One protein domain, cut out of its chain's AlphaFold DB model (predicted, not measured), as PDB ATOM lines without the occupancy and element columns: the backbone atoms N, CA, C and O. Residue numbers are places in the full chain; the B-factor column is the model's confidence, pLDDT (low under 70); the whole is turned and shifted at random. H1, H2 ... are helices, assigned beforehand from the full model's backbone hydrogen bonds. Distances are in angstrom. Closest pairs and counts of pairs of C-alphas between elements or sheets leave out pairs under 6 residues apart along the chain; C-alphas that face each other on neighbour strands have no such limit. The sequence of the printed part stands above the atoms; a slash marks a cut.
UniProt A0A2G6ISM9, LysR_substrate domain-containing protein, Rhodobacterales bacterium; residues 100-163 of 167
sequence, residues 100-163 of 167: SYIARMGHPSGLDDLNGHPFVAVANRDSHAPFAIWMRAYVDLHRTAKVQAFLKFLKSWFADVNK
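This is residues 100 to 163 of the 167 residues of the protein "LysR_substrate domain-containing protein" of Rhodobacterales bacterium (UniProt A0A2G6ISM9). One long helix, H4, sticks out as an arm with residues 147 to 163 from a loose body in which three short helices, H1, H2 and H3, are strung along loops. No helix touches another, and a long loop, residues 115 to 129, winds from H2 round to H3. The printed part has 64 residues with four named helices, in the order H1, H2, H3, H4, and no named strand; the class is all helix. The whole is only just loose, close to extended, with a radius of gyration of the C-alphas of 15.8 A, and its elongated outline spans 51 by 32 by 19 A.

H4, residues 145 to 161, is 24.1 A long from C-alpha 145 at (31.120, -18.097, -14.520) to C-alpha 161 at (17.047, -9.857, -32.235). H3, residues 130 to 138, is 12.3 A long. H2 is residues 111 to 114, 5.4 A long, and H1 is residues 100 to 105, 8.7 A long, with C-alpha 100 at (39.643, -9.487, 0.046).

H4 is apart from H1, H2 and H3. H3 and H2 are close but not clearly touching, with Leu 111 and Tyr 138 as their closest C-alphas, 6.9 A apart. H1 is apart from H2 and from H3. In H1, H3 and H4 every O i to N i+4 pair is within hydrogen-bond range; H2 is too short for such a pair, and its one O i to N i+3 pair is within range.

The C-alphas farthest apart, those of Pro 130 and Lys 163, are 51.0 A apart. Without residues 147 to 163, which stand free, the body spans 33 by 23 by 17 A. The printed part has no cut. The link from H2 to H3 is long, that from H3 to H4 short and that from H1 to H2 tight. The mean pLDDT of the printed part is 79.3, and residue 125, residues 141 to 149 and residues 160 to 163 are under 70.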
ATOM      1  N   SER A 100      40.683 -10.258   0.738       96.12
ATOM      2  CA  SER A 100      39.643  -9.487   0.046       96.12
ATOM      3  C   SER A 100      38.663 -10.370  -0.731       96.12
ATOM      4  O   SER A 100      37.488 -10.036  -0.843       96.12
ATOM      5  N   TYR A 101      39.131 -11.496  -1.275       93.62
ATOM      6  CA  TYR A 101      38.269 -12.465  -1.934       93.62
ATOM      7  C   TYR A 101      37.329 -13.138  -0.932       93.62
ATOM      8  O   TYR A 101      36.124 -13.165  -1.169       93.62
ATOM      9  N   ILE A 102      37.864 -13.605   0.201       96.31
ATOM     10  CA  ILE A 102      37.076 -14.245   1.262       96.31
ATOM     11  C   ILE A 102      36.047 -13.272   1.849       96.31
ATOM     12  O   ILE A 102      34.898 -13.648   2.039       96.31
ATOM     13  N   ALA A 103      36.411 -12.001   2.047       94.81
ATOM     14  CA  ALA A 103      35.471 -10.979   2.513       94.81
ATOM     15  C   ALA A 103      34.291 -10.751   1.547       94.81
ATOM     16  O   ALA A 103      33.200 -10.405   1.987       94.81
ATOM     17  N   ARG A 104      34.500 -10.941   0.237       92.62
ATOM     18  CA  ARG A 104      33.469 -10.743  -0.793       92.62
ATOM     19  C   ARG A 104      32.627 -11.989  -1.056       92.62
ATOM     20  O   ARG A 104      31.439 -11.863  -1.321       92.62
ATOM     21  N   MET A 105      33.254 -13.163  -1.071       90.31
ATOM     22  CA  MET A 105      32.626 -14.413  -1.516       90.31
ATOM     23  C   MET A 105      32.250 -15.351  -0.364       90.31
ATOM     24  O   MET A 105      31.569 -16.338  -0.603       90.31
ATOM     25  N   GLY A 106      32.698 -15.064   0.859       93.56
ATOM     26  CA  GLY A 106      32.606 -15.988   1.984       93.56
ATOM     27  C   GLY A 106      33.759 -16.994   2.016       93.56
ATOM     28  O   GLY A 106      34.493 -17.175   1.039       93.56
ATOM     29  N   HIS A 107      33.943 -17.620   3.179       93.62
ATOM     30  CA  HIS A 107      34.906 -18.699   3.375       93.62
ATOM     31  C   HIS A 107      34.218 -20.052   3.134       93.62
ATOM     32  O   HIS A 107      33.236 -20.332   3.823       93.62
ATOM     33  N   PRO A 108      34.718 -20.904   2.220       92.25
ATOM     34  CA  PRO A 108      34.157 -22.239   2.028       92.25
ATOM     35  C   PRO A 108      34.384 -23.086   3.285       92.25
ATOM     36  O   PRO A 108      35.502 -23.166   3.793       92.25
ATOM     37  N   SER A 109      33.329 -23.701   3.811       90.88
ATOM     38  CA  SER A 109      33.389 -24.534   5.021       90.88
ATOM     39  C   SER A 109      33.626 -26.011   4.697       90.88
ATOM     40  O   SER A 109      33.984 -26.787   5.581       90.88
ATOM     41  N   GLY A 110      33.481 -26.396   3.427       89.12
ATOM     42  CA  GLY A 110      33.747 -27.746   2.943       89.12
ATOM     43  C   GLY A 110      33.955 -27.815   1.431       89.12
ATOM     44  O   GLY A 110      33.985 -26.801   0.735       89.12
ATOM     45  N   LEU A 111      34.112 -29.042   0.925       86.19
ATOM     46  CA  LEU A 111      34.333 -29.305  -0.502       86.19
ATOM     47  C   LEU A 111      33.129 -28.911  -1.365       86.19
ATOM     48  O   LEU A 111      33.321 -28.408  -2.470       86.19
ATOM     49  N   ASP A 112      31.912 -29.082  -0.851       85.19
ATOM     50  CA  ASP A 112      30.679 -28.777  -1.587       85.19
ATOM     51  C   ASP A 112      30.549 -27.280  -1.915       85.19
ATOM     52  O   ASP A 112      30.048 -26.914  -2.981       85.19
ATOM     53  N   ASP A 113      31.095 -26.416  -1.055       87.62
ATOM     54  CA  ASP A 113      31.084 -24.964  -1.248       87.62
ATOM     55  C   ASP A 113      32.029 -24.520  -2.371       87.62
ATOM     56  O   ASP A 113      31.840 -23.455  -2.965       87.62
ATOM     57  N   LEU A 114      33.046 -25.328  -2.703       87.38
ATOM     58  CA  LEU A 114      34.085 -24.945  -3.659       87.38
ATOM     59  C   LEU A 114      33.496 -24.642  -5.037       87.38
ATOM     60  O   LEU A 114      33.897 -23.671  -5.666       87.38
ATOM     61  N   ASN A 115      32.486 -25.378  -5.495       84.12
ATOM     62  CA  ASN A 115      31.898 -25.147  -6.819       84.12
ATOM     63  C   ASN A 115      31.217 -23.769  -6.973       84.12
ATOM     64  O   ASN A 115      30.988 -23.327  -8.100       84.12
ATOM     65  N   GLY A 116      30.927 -23.064  -5.872       83.00
ATOM     66  CA  GLY A 116      30.435 -21.681  -5.882       83.00
ATOM     67  C   GLY A 116      31.527 -20.614  -6.058       83.00
ATOM     68  O   GLY A 116      31.222 -19.432  -6.235       83.00
ATOM     69  N   HIS A 117      32.800 -21.007  -6.029       87.75
ATOM     70  CA  HIS A 117      33.951 -20.114  -6.022       87.75
ATOM     71  C   HIS A 117      34.722 -20.160  -7.356       87.75
ATOM     72  O   HIS A 117      34.981 -21.237  -7.889       87.75
ATOM     73  N   PRO A 118      35.139 -19.016  -7.934       84.50
ATOM     74  CA  PRO A 118      36.044 -19.023  -9.081       84.50
ATOM     75  C   PRO A 118      37.456 -19.501  -8.704       84.50
ATOM     76  O   PRO A 118      38.052 -19.010  -7.746       84.50
ATOM     77  N   PHE A 119      38.026 -20.383  -9.531       86.19
ATOM     78  CA  PHE A 119      39.389 -20.898  -9.373       86.19
ATOM     79  C   PHE A 119      40.342 -20.405 -10.458       86.19
ATOM     80  O   PHE A 119      39.978 -20.258 -11.625       86.19
ATOM     81  N   VAL A 120      41.601 -20.236 -10.057       84.88
ATOM     82  CA  VAL A 120      42.752 -20.164 -10.958       84.88
ATOM     83  C   VAL A 120      43.506 -21.481 -10.814       84.88
ATOM     84  O   VAL A 120      43.909 -21.842  -9.712       84.88
ATOM     85  N   ALA A 121      43.664 -22.213 -11.913       80.31
ATOM     86  CA  ALA A 121      44.295 -23.529 -11.932       80.31
ATOM     87  C   ALA A 121      45.279 -23.645 -13.103       80.31
ATOM     88  O   ALA A 121      45.266 -22.829 -14.027       80.31
ATOM     89  N   VAL A 122      46.128 -24.674 -13.061       73.38
ATOM     90  CA  VAL A 122      47.034 -25.009 -14.166       73.38
ATOM     91  C   VAL A 122      46.204 -25.370 -15.402       73.38
ATOM     92  O   VAL A 122      45.260 -26.152 -15.308       73.38
ATOM     93  N   ALA A 123      46.546 -24.790 -16.554       70.00
ATOM     94  CA  ALA A 123      45.778 -24.967 -17.787       70.00
ATOM     95  C   ALA A 123      45.862 -26.396 -18.352       70.00
ATOM     96  O   ALA A 123      44.901 -26.862 -18.963       70.00
ATOM     97  N   ASN A 124      46.986 -27.090 -18.135       74.12
ATOM     98  CA  ASN A 124      47.173 -28.471 -18.566       74.12
ATOM     99  C   ASN A 124      46.266 -29.417 -17.755       74.12
ATOM    100  O   ASN A 124      46.514 -29.699 -16.577       74.12
ATOM    101  N   ARG A 125      45.215 -29.918 -18.410       69.25
ATOM    102  CA  ARG A 125      44.215 -30.811 -17.812       69.25
ATOM    103  C   ARG A 125      44.653 -32.268 -17.751       69.25
ATOM    104  O   ARG A 125      44.085 -32.993 -16.940       69.25
ATOM    105  N   ASP A 126      45.689 -32.651 -18.486       73.81
ATOM    106  CA  ASP A 126      46.224 -34.016 -18.521       73.81
ATOM    107  C   ASP A 126      47.333 -34.227 -17.481       73.81
ATOM    108  O   ASP A 126      47.911 -35.304 -17.367       73.81
ATOM    109  N   SER A 127      47.622 -33.209 -16.663       78.62
ATOM    110  CA  SER A 127      48.597 -33.329 -15.582       78.62
ATOM    111  C   SER A 127      48.235 -34.464 -14.615       78.62
ATOM    112  O   SER A 127      47.146 -34.485 -14.021       78.62
ATOM    113  N   HIS A 128      49.198 -35.366 -14.422       78.44
ATOM    114  CA  HIS A 128      49.163 -36.468 -13.459       78.44
ATOM    115  C   HIS A 128      49.571 -36.046 -12.040       78.44
ATOM    116  O   HIS A 128      49.646 -36.878 -11.136       78.44
ATOM    117  N   ALA A 129      49.840 -34.756 -11.815       83.00
ATOM    118  CA  ALA A 129      50.152 -34.276 -10.479       83.00
ATOM    119  C   ALA A 129      48.949 -34.509  -9.537       83.00
ATOM    120  O   ALA A 129      47.819 -34.181  -9.913       83.00
ATOM    121  N   PRO A 130      49.156 -35.006  -8.300       86.12
ATOM    122  CA  PRO A 130      48.057 -35.339  -7.390       86.12
ATOM    123  C   PRO A 130      47.078 -34.186  -7.139       86.12
ATOM    124  O   PRO A 130      45.870 -34.401  -7.116       86.12
ATOM    125  N   PHE A 131      47.572 -32.948  -7.027       85.56
ATOM    126  CA  PHE A 131      46.713 -31.772  -6.852       85.56
ATOM    127  C   PHE A 131      45.848 -31.480  -8.089       85.56
ATOM    128  O   PHE A 131      44.729 -30.999  -7.951       85.56
ATOM    129  N   ALA A 132      46.339 -31.770  -9.299       84.25
ATOM    130  CA  ALA A 132      45.589 -31.563 -10.535       84.25
ATOM    131  C   ALA A 132      44.485 -32.620 -10.681       84.25
ATOM    132  O   ALA A 132      43.357 -32.282 -11.035       84.25
ATOM    133  N   ILE A 133      44.786 -33.876 -10.326       86.12
ATOM    134  CA  ILE A 133      43.793 -34.958 -10.228       86.12
ATOM    135  C   ILE A 133      42.712 -34.583  -9.210       86.12
ATOM    136  O   ILE A 133      41.526 -34.650  -9.525       86.12
ATOM    137  N   TRP A 134      43.116 -34.125  -8.024       88.06
ATOM    138  CA  TRP A 134      42.198 -33.683  -6.978       88.06
ATOM    139  C   TRP A 134      41.299 -32.530  -7.447       88.06
ATOM    140  O   TRP A 134      40.082 -32.607  -7.316       88.06
ATOM    141  N   MET A 135      41.871 -31.498  -8.078       86.75
ATOM    142  CA  MET A 135      41.105 -30.367  -8.613       86.75
ATOM    143  C   MET A 135      40.043 -30.820  -9.618       86.75
ATOM    144  O   MET A 135      38.921 -30.335  -9.557       86.75
ATOM    145  N   ARG A 136      40.358 -31.764 -10.516       84.12
ATOM    146  CA  ARG A 136      39.380 -32.300 -11.480       84.12
ATOM    147  C   ARG A 136      38.282 -33.135 -10.823       84.12
ATOM    148  O   ARG A 136      37.176 -33.173 -11.348       84.12
ATOM    149  N   ALA A 137      38.587 -33.811  -9.716       83.88
ATOM    150  CA  ALA A 137      37.636 -34.663  -9.011       83.88
ATOM    151  C   ALA A 137      36.634 -33.868  -8.156       83.88
ATOM    152  O   ALA A 137      35.489 -34.292  -8.028       83.88
ATOM    153  N   TYR A 138      37.051 -32.731  -7.583       83.69
ATOM    154  CA  TYR A 138      36.253 -31.997  -6.588       83.69
ATOM    155  C   TYR A 138      35.827 -30.589  -7.013       83.69
ATOM    156  O   TYR A 138      34.887 -30.047  -6.436       83.69
ATOM    157  N   VAL A 139      36.486 -29.990  -8.007       82.94
ATOM    158  CA  VAL A 139      36.160 -28.649  -8.504       82.94
ATOM    159  C   VAL A 139      35.715 -28.744  -9.956       82.94
ATOM    160  O   VAL A 139      36.473 -29.158 -10.835       82.94
ATOM    161  N   ASP A 140      34.493 -28.298 -10.236       73.94
ATOM    162  CA  ASP A 140      33.982 -28.210 -11.600       73.94
ATOM    163  C   ASP A 140      34.653 -27.049 -12.355       73.94
ATOM    164  O   ASP A 140      34.132 -25.941 -12.504       73.94
ATOM    165  N   LEU A 141      35.847 -27.326 -12.884       66.06
ATOM    166  CA  LEU A 141      36.609 -26.413 -13.734       66.06
ATOM    167  C   LEU A 141      35.930 -26.146 -15.096       66.06
ATOM    168  O   LEU A 141      36.470 -25.373 -15.892       66.06
ATOM    169  N   HIS A 142      34.802 -26.794 -15.417       57.91
ATOM    170  CA  HIS A 142      34.023 -26.563 -16.641       57.91
ATOM    171  C   HIS A 142      32.885 -25.554 -16.425       57.91
ATOM    172  O   HIS A 142      32.519 -24.838 -17.359       57.91
ATOM    173  N   ARG A 143      32.389 -25.396 -15.193       54.41
ATOM    174  CA  ARG A 143      31.388 -24.381 -14.815       54.41
ATOM    175  C   ARG A 143      32.004 -23.028 -14.474       54.41
ATOM    176  O   ARG A 143      31.641 -22.388 -13.490       54.41
ATOM    177  N   THR A 144      32.919 -22.523 -15.298       57.16
ATOM    178  CA  THR A 144      33.366 -21.143 -15.078       57.16
ATOM    179  C   THR A 144      32.204 -20.177 -15.303       57.16
ATOM    180  O   THR A 144      31.487 -20.254 -16.302       57.16
ATOM    181  N   ALA A 145      32.065 -19.204 -14.399       58.16
ATOM    182  CA  ALA A 145      31.120 -18.097 -14.520       58.16
ATOM    183  C   ALA A 145      31.190 -17.399 -15.892       58.16
ATOM    184  O   ALA A 145      30.202 -16.829 -16.326       58.16
ATOM    185  N   LYS A 146      32.322 -17.494 -16.606       56.28
ATOM    186  CA  LYS A 146      32.503 -17.008 -17.982       56.28
ATOM    187  C   LYS A 146      31.647 -17.752 -19.009       56.28
ATOM    188  O   LYS A 146      31.052 -17.093 -19.847       56.28
ATOM    189  N   VAL A 147      31.541 -19.083 -18.939       61.84
ATOM    190  CA  VAL A 147      30.680 -19.865 -19.849       61.84
ATOM    191  C   VAL A 147      29.213 -19.560 -19.563       61.84
ATOM    192  O   VAL A 147      28.450 -19.305 -20.485       61.84
ATOM    193  N   GLN A 148      28.825 -19.486 -18.288       61.03
ATOM    194  CA  GLN A 148      27.459 -19.112 -17.907       61.03
ATOM    195  C   GLN A 148      27.131 -17.656 -18.265       61.03
ATOM    196  O   GLN A 148      26.055 -17.386 -18.790       61.03
ATOM    197  N   ALA A 149      28.062 -16.721 -18.057       67.56
ATOM    198  CA  ALA A 149      27.914 -15.325 -18.464       67.56
ATOM    199  C   ALA A 149      27.839 -15.188 -19.988       67.56
ATOM    200  O   ALA A 149      27.002 -14.440 -20.476       67.56
ATOM    201  N   PHE A 150      28.645 -15.945 -20.736       76.50
ATOM    202  CA  PHE A 150      28.613 -15.971 -22.197       76.50
ATOM    203  C   PHE A 150      27.304 -16.564 -22.728       76.50
ATOM    204  O   PHE A 150      26.661 -15.963 -23.580       76.50
ATOM    205  N   LEU A 151      26.843 -17.688 -22.176       79.56
ATOM    206  CA  LEU A 151      25.551 -18.276 -22.537       79.56
ATOM    207  C   LEU A 151      24.382 -17.357 -22.163       79.56
ATOM    208  O   LEU A 151      23.433 -17.234 -22.936       79.56
ATOM    209  N   LYS A 152      24.439 -16.686 -21.006       76.44
ATOM    210  CA  LYS A 152      23.438 -15.690 -20.592       76.44
ATOM    211  C   LYS A 152      23.449 -14.472 -21.517       76.44
ATOM    212  O   LYS A 152      22.381 -14.014 -21.910       76.44
ATOM    213  N   PHE A 153      24.632 -13.997 -21.905       84.00
ATOM    214  CA  PHE A 153      24.812 -12.928 -22.884       84.00
ATOM    215  C   PHE A 153      24.218 -13.309 -24.244       84.00
ATOM    216  O   PHE A 153      23.380 -12.573 -24.751       84.00
ATOM    217  N   LEU A 154      24.560 -14.479 -24.796       86.00
ATOM    218  CA  LEU A 154      24.020 -14.948 -26.077       86.00
ATOM    219  C   LEU A 154      22.495 -15.082 -26.042       86.00
ATOM    220  O   LEU A 154      21.815 -14.627 -26.958       86.00
ATOM    221  N   LYS A 155      21.941 -15.665 -24.971       84.31
ATOM    222  CA  LYS A 155      20.486 -15.779 -24.800       84.31
ATOM    223  C   LYS A 155      19.804 -14.411 -24.751       84.31
ATOM    224  O   LYS A 155      18.766 -14.247 -25.378       84.31
ATOM    225  N   SER A 156      20.389 -13.441 -24.045       81.62
ATOM    226  CA  SER A 156      19.887 -12.063 -24.007       81.62
ATOM    227  C   SER A 156      19.954 -11.403 -25.385       81.62
ATOM    228  O   SER A 156      18.964 -10.855 -25.849       81.62
ATOM    229  N   TRP A 157      21.100 -11.507 -26.060       83.12
ATOM    230  CA  TRP A 157      21.348 -10.904 -27.366       83.12
ATOM    231  C   TRP A 157      20.351 -11.388 -28.425       83.12
ATOM    232  O   TRP A 157      19.738 -10.586 -29.124       83.12
ATOM    233  N   PHE A 158      20.127 -12.701 -28.519       82.19
ATOM    234  CA  PHE A 158      19.198 -13.259 -29.506       82.19
ATOM    235  C   PHE A 158      17.717 -13.116 -29.121       82.19
ATOM    236  O   PHE A 158      16.864 -13.123 -30.009       82.19
ATOM    237  N   ALA A 159      17.391 -12.941 -27.836       74.69
ATOM    238  CA  ALA A 159      16.031 -12.600 -27.417       74.69
ATOM    239  C   ALA A 159      15.607 -11.202 -27.902       74.69
ATOM    240  O   ALA A 159      14.434 -10.999 -28.217       74.69
ATOM    241  N   ASP A 160      16.554 -10.265 -28.008       64.62
ATOM    242  CA  ASP A 160      16.307  -8.921 -28.540       64.62
ATOM    243  C   ASP A 160      16.261  -8.904 -30.079       64.62
ATOM    244  O   ASP A 160      15.414  -8.222 -30.655       64.62
ATOM    245  N   VAL A 161      17.073  -9.725 -30.761       63.84
ATOM    246  CA  VAL A 161      17.047  -9.857 -32.235       63.84
ATOM    247  C   VAL A 161      15.720 -10.444 -32.745       63.84
ATOM    248  O   VAL A 161      15.180  -9.964 -33.741       63.84
ATOM    249  N   ASN A 162      15.128 -11.416 -32.041       54.00
ATOM    250  CA  ASN A 162      13.841 -12.016 -32.434       54.00
ATOM    251  C   ASN A 162      12.625 -11.087 -32.266       54.00
ATOM    252  O   ASN A 162      11.559 -11.382 -32.805       54.00
ATOM    253  N   LYS A 163      12.753  -9.959 -31.555       56.62
ATOM    254  CA  LYS A 163      11.679  -8.954 -31.459       56.62
ATOM    255  C   LYS A 163      11.597  -8.040 -32.687       56.62
ATOM    256  O   LYS A 163      10.569  -7.404 -32.873       56.62
TER     257      LYS A 163